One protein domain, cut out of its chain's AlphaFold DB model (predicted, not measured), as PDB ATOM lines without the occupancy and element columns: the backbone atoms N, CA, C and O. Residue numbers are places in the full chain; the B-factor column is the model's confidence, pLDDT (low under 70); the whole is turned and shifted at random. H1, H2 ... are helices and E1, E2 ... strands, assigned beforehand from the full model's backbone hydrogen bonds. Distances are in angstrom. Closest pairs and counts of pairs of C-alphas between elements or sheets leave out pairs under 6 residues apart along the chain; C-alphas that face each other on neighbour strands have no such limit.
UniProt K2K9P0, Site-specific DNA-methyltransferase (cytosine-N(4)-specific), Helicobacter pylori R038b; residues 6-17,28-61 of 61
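Overview. This is residues 6 to 17 and 28 to 61 of the 61 residues of the protein "Site-specific DNA-methyltransferase (cytosine-N(4)-specific)" of Helicobacter pylori R038b (UniProt K2K9P0). Little regular structure is present: one short helix, H1, follows a loop of residues 35 to 51 that folds back, while residues 6 to 16, with the short strand E1, stick out toward the opposite end. Residues 28 to 34 also stick out. The printed part has 46 residues, with E1 then H1 along the chain; the class is mixed, with only 12 residues in named elements. It is only just extended, close to loose, with a radius of gyration of the C-alphas of 14.4 A and spans of 41 by 26 by 15 A.

Along the chain. H1, residues 52 to 60, runs 12.7 A from C-alpha 52 at (109.711, 109.108, 147.021) to C-alpha 60 at (119.440, 115.334, 152.311). E1, residues 10 to 12, begins at C-alpha 10 at (113.337, 133.958, 171.524) and is 6.6 A long.

Arrangement. In H1 every O i to N i+4 pair is within hydrogen-bond range. E1 and H1 are apart. E1 pairs with no named strand; its residues 10 to 11 pair antiparallel with residues 6 to 7.

Size, cuts and confidence. The C-alphas farthest apart, of Glu 8 and Ala 51, are 42.0 A apart. Residues 18 to 27 are not printed; C-alphas 17 and 28 are 14.1 A apart across this cut, which lies in the link from E1 to H1. Residues 28 to 51 hold no named element. The model's pLDDT is under 70 at residues 45 to 47 and 61.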
ATOM      1  N   SER A   6     109.855 138.778 168.404       98.00
ATOM      2  CA  SER A   6     110.972 138.664 169.347       98.00
ATOM      3  C   SER A   6     110.515 138.821 170.797       98.00
ATOM      4  O   SER A   6     109.654 139.646 171.108       98.00
ATOM      5  N   LEU A   7     111.150 138.059 171.682       98.00
ATOM      6  CA  LEU A   7     111.151 138.172 173.142       98.00
ATOM      7  C   LEU A   7     112.611 138.240 173.621       98.00
ATOM      8  O   LEU A   7     113.531 138.089 172.829       98.00
ATOM      9  N   GLU A   8     112.842 138.399 174.927       97.88
ATOM     10  CA  GLU A   8     114.202 138.482 175.498       97.88
ATOM     11  C   GLU A   8     115.117 137.303 175.102       97.88
ATOM     12  O   GLU A   8     116.320 137.483 174.945       97.88
ATOM     13  N   LYS A   9     114.557 136.096 174.943       96.88
ATOM     14  CA  LYS A   9     115.311 134.854 174.681       96.88
ATOM     15  C   LYS A   9     114.794 134.051 173.487       96.88
ATOM     16  O   LYS A   9     115.086 132.863 173.381       96.88
ATOM     17  N   LEU A  10     113.961 134.655 172.643       96.06
ATOM     18  CA  LEU A  10     113.337 133.958 171.524       96.06
ATOM     19  C   LEU A  10     113.165 134.907 170.353       96.06
ATOM     20  O   LEU A  10     112.519 135.939 170.495       96.06
ATOM     21  N   ASP A  11     113.656 134.482 169.197       94.44
ATOM     22  CA  ASP A  11     113.372 135.103 167.915       94.44
ATOM     23  C   ASP A  11     112.634 134.105 167.025       94.44
ATOM     24  O   ASP A  11     113.055 132.960 166.856       94.44
ATOM     25  N   LEU A  12     111.516 134.547 166.452       94.75
ATOM     26  CA  LEU A  12     110.753 133.808 165.458       94.75
ATOM     27  C   LEU A  12     110.949 134.470 164.099       94.75
ATOM     28  O   LEU A  12     110.649 135.652 163.917       94.75
ATOM     29  N   TYR A  13     111.404 133.690 163.126       91.69
ATOM     30  CA  TYR A  13     111.608 134.132 161.753       91.69
ATOM     31  C   TYR A  13     110.515 133.560 160.850       91.69
ATOM     32  O   TYR A  13     110.112 132.411 161.006       91.69
ATOM     33  N   HIS A  14     110.045 134.366 159.897       91.69
ATOM     34  CA  HIS A  14     109.142 133.912 158.843       91.69
ATOM     35  C   HIS A  14     109.939 133.772 157.545       91.69
ATOM     36  O   HIS A  14     110.428 134.766 157.009       91.69
ATOM     37  N   GLY A  15     110.090 132.539 157.066       88.81
ATOM     38  CA  GLY A  15     110.863 132.225 155.870       88.81
ATOM     39  C   GLY A  15     110.932 130.724 155.600       88.81
ATOM     40  O   GLY A  15     110.291 129.929 156.286       88.81
ATOM     41  N   ASP A  16     111.720 130.357 154.594       87.69
ATOM     42  CA  ASP A  16     111.989 128.966 154.242       87.69
ATOM     43  C   ASP A  16     113.086 128.389 155.149       87.69
ATOM     44  O   ASP A  16     114.234 128.837 155.128       87.69
ATOM     45  N   ALA A  17     112.723 127.389 155.951       86.69
ATOM     46  CA  ALA A  17     113.633 126.732 156.884       86.69
ATOM     47  C   ALA A  17     114.684 125.838 156.200       86.69
ATOM     48  O   ALA A  17     115.650 125.449 156.855       86.69
ATOM     49  N   TYR A  28     123.856 125.922 166.544       88.62
ATOM     50  CA  TYR A  28     122.910 125.257 167.438       88.62
ATOM     51  C   TYR A  28     123.541 124.047 168.118       88.62
ATOM     52  O   TYR A  28     124.263 123.271 167.495       88.62
ATOM     53  N   ASP A  29     123.176 123.848 169.381       94.81
ATOM     54  CA  ASP A  29     123.490 122.632 170.134       94.81
ATOM     55  C   ASP A  29     122.451 121.522 169.896       94.81
ATOM     56  O   ASP A  29     122.765 120.334 169.972       94.81
ATOM     57  N   LEU A  30     121.198 121.898 169.609       94.06
ATOM     58  CA  LEU A  30     120.078 120.980 169.411       94.06
ATOM     59  C   LEU A  30     119.114 121.506 168.342       94.06
ATOM     60  O   LEU A  30     118.689 122.658 168.393       94.06
ATOM     61  N   CYS A  31     118.721 120.629 167.418       90.12
ATOM     62  CA  CYS A  31     117.649 120.878 166.462       90.12
ATOM     63  C   CYS A  31     116.462 119.960 166.780       90.12
ATOM     64  O   CYS A  31     116.614 118.739 166.847       90.12
ATOM     65  N   VAL A  32     115.281 120.551 166.968       93.88
ATOM     66  CA  VAL A  32     114.016 119.825 167.116       93.88
ATOM     67  C   VAL A  32     113.143 120.184 165.926       93.88
ATOM     68  O   VAL A  32     112.793 121.347 165.736       93.88
ATOM     69  N   THR A  33     112.797 119.186 165.121       91.25
ATOM     70  CA  THR A  33     111.996 119.381 163.914       91.25
ATOM     71  C   THR A  33     111.022 118.227 163.706       91.25
ATOM     72  O   THR A  33     111.252 117.100 164.143       91.25
ATOM     73  N   SER A  34     109.923 118.532 163.029       89.69
ATOM     74  CA  SER A  34     108.943 117.590 162.501       89.69
ATOM     75  C   SER A  34     108.685 118.019 161.056       89.69
ATOM     76  O   SER A  34     107.704 118.724 160.810       89.69
ATOM     77  N   PRO A  35     109.608 117.718 160.118       88.62
ATOM     78  CA  PRO A  35     109.493 118.195 158.745       88.62
ATOM     79  C   PRO A  35     108.235 117.615 158.077       88.62
ATOM     80  O   PRO A  35     107.662 116.647 158.579       88.62
ATOM     81  N   PRO A  36     107.799 118.159 156.930       87.38
ATOM     82  CA  PRO A  36     106.731 117.552 156.143       87.38
ATOM     83  C   PRO A  36     107.071 116.095 155.807       87.38
ATOM     84  O   PRO A  36     108.197 115.810 155.403       87.38
ATOM     85  N   TYR A  37     106.110 115.181 155.967       88.38
ATOM     86  CA  TYR A  37     106.336 113.731 155.859       88.38
ATOM     87  C   TYR A  37     105.940 113.110 154.516       88.38
ATOM     88  O   TYR A  37     106.055 111.895 154.362       88.38
ATOM     89  N   ASN A  38     105.499 113.917 153.546       88.31
ATOM     90  CA  ASN A  38     105.126 113.448 152.209       88.31
ATOM     91  C   ASN A  38     104.071 112.323 152.254       88.31
ATOM     92  O   ASN A  38     104.219 111.281 151.611       88.31
ATOM     93  N   LEU A  39     103.027 112.508 153.072       86.31
ATOM     94  CA  LEU A  39     102.017 111.483 153.361       86.31
ATOM     95  C   LEU A  39     100.803 111.563 152.428       86.31
ATOM     96  O   LEU A  39      99.861 110.791 152.600       86.31
ATOM     97  N   SER A  40     100.830 112.451 151.428       81.38
ATOM     98  CA  SER A  40      99.680 112.730 150.551       81.38
ATOM     99  C   SER A  40      98.460 113.235 151.336       81.38
ATOM    100  O   SER A  40      97.317 112.922 150.996       81.38
ATOM    101  N   ILE A  41      98.707 113.975 152.421       79.38
ATOM    102  CA  ILE A  41      97.696 114.618 153.255       79.38
ATOM    103  C   ILE A  41      97.566 116.078 152.815       79.38
ATOM    104  O   ILE A  41      98.537 116.826 152.747       79.38
ATOM    105  N   GLU A  42      96.336 116.513 152.557       72.25
ATOM    106  CA  GLU A  42      96.065 117.896 152.176       72.25
ATOM    107  C   GLU A  42      96.188 118.834 153.392       72.25
ATOM    108  O   GLU A  42      95.348 118.837 154.296       72.25
ATOM    109  N   TYR A  43      97.230 119.665 153.414       71.88
ATOM    110  CA  TYR A  43      97.428 120.677 154.454       71.88
ATOM    111  C   TYR A  43      96.890 122.026 153.978       71.88
ATOM    112  O   TYR A  43      97.596 122.741 153.276       71.88
ATOM    113  N   GLN A  44      95.650 122.384 154.338       72.69
ATOM    114  CA  GLN A  44      95.032 123.697 154.041       72.69
ATOM    115  C   GLN A  44      95.368 124.252 152.632       72.69
ATOM    116  O   GLN A  44      95.764 125.407 152.488       72.69
ATOM    117  N   GLY A  45      95.241 123.421 151.589       63.59
ATOM    118  CA  GLY A  45      95.516 123.803 150.194       63.59
ATOM    119  C   GLY A  45      96.942 123.538 149.689       63.59
ATOM    120  O   GLY A  45      97.253 123.876 148.549       63.59
ATOM    121  N   SER A  46      97.804 122.915 150.494       63.94
ATOM    122  CA  SER A  46      99.110 122.403 150.068       63.94
ATOM    123  C   SER A  46      99.019 120.899 149.807       63.94
ATOM    124  O   SER A  46      98.749 120.123 150.724       63.94
ATOM    125  N   ASN A  47      99.250 120.494 148.556       68.12
ATOM    126  CA  ASN A  47      99.462 119.095 148.193       68.12
ATOM    127  C   ASN A  47     100.895 118.707 148.586       68.12
ATOM    128  O   ASN A  47     101.854 119.261 148.046       68.12
ATOM    129  N   ASP A  48     101.036 117.790 149.538       76.12
ATOM    130  CA  ASP A  48     102.325 117.326 150.052       76.12
ATOM    131  C   ASP A  48     102.843 116.080 149.316       76.12
ATOM    132  O   ASP A  48     103.730 115.408 149.830       76.12
ATOM    133  N   PHE A  49     102.315 115.752 148.131       82.62
ATOM    134  CA  PHE A  49     102.798 114.629 147.334       82.62
ATOM    135  C   PHE A  49     104.010 115.005 146.471       82.62
ATOM    136  O   PHE A  49     103.945 115.857 145.579       82.62
ATOM    137  N   ARG A  50     105.103 114.278 146.681       85.31
ATOM    138  CA  ARG A  50     106.278 114.171 145.809       85.31
ATOM    139  C   ARG A  50     106.611 112.697 145.600       85.31
ATOM    140  O   ARG A  50     106.325 111.859 146.463       85.31
ATOM    141  N   ALA A  51     107.256 112.373 144.477       90.69
ATOM    142  CA  ALA A  51     107.821 111.040 144.298       90.69
ATOM    143  C   ALA A  51     108.827 110.747 145.425       90.69
ATOM    144  O   ALA A  51     109.506 111.651 145.914       90.69
ATOM    145  N   TYR A  52     108.913 109.487 145.851       89.00
ATOM    146  CA  TYR A  52     109.711 109.108 147.021       89.00
ATOM    147  C   TYR A  52     111.180 109.542 146.907       89.00
ATOM    148  O   TYR A  52     111.724 110.116 147.850       89.00
ATOM    149  N   ASP A  53     111.795 109.337 145.740       93.75
ATOM    150  CA  ASP A  53     113.186 109.726 145.501       93.75
ATOM    151  C   ASP A  53     113.374 111.249 145.556       93.75
ATOM    152  O   ASP A  53     114.363 111.726 146.113       93.75
ATOM    153  N   ASP A  54     112.404 112.022 145.062       91.00
ATOM    154  CA  ASP A  54     112.431 113.487 145.132       91.00
ATOM    155  C   ASP A  54     112.331 113.976 146.580       91.00
ATOM    156  O   ASP A  54     113.049 114.893 146.985       91.00
ATOM    157  N   TYR A  55     111.469 113.347 147.384       90.69
ATOM    158  CA  TYR A  55     111.348 113.651 148.809       90.69
ATOM    159  C   TYR A  55     112.632 113.301 149.573       90.69
ATOM    160  O   TYR A  55     113.146 114.125 150.331       90.69
ATOM    161  N   LEU A  56     113.199 112.117 149.326       91.56
ATOM    162  CA  LEU A  56     114.433 111.680 149.974       91.56
ATOM    163  C   LEU A  56     115.625 112.570 149.601       91.56
ATOM    164  O   LEU A  56     116.463 112.855 150.456       91.56
ATOM    165  N   ASN A  57     115.713 113.004 148.343       91.75
ATOM    166  CA  ASN A  57     116.745 113.939 147.902       91.75
ATOM    167  C   ASN A  57     116.555 115.320 148.536       91.75
ATOM    168  O   ASN A  57     117.538 115.925 148.952       91.75
ATOM    169  N   TRP A  58     115.313 115.787 148.679       89.25
ATOM    170  CA  TRP A  58     115.018 117.037 149.380       89.25
ATOM    171  C   TRP A  58     115.455 116.999 150.853       89.25
ATOM    172  O   TRP A  58     116.062 117.957 151.310       89.25
ATOM    173  N   CYS A  59     115.239 115.892 151.573       89.12
ATOM    174  CA  CYS A  59     115.647 115.762 152.981       89.12
ATOM    175  C   CYS A  59     117.167 115.732 153.222       89.12
ATOM    176  O   CYS A  59     117.595 115.869 154.366       89.12
ATOM    177  N   LYS A  60     117.975 115.452 152.194       87.62
ATOM    178  CA  LYS A  60     119.440 115.334 152.311       87.62
ATOM    179  C   LYS A  60     120.177 116.657 152.099       87.62
ATOM    180  O   LYS A  60     121.368 116.707 152.407       87.62
ATOM    181  N   ASN A  61     119.500 117.647 151.520       66.38
ATOM    182  CA  ASN A  61     120.032 118.991 151.296       66.38
ATOM    183  C   ASN A  61     119.899 119.827 152.568       66.38
ATOM    184  O   ASN A  61     120.839 120.604 152.837       66.38
TER     185      ASN A  61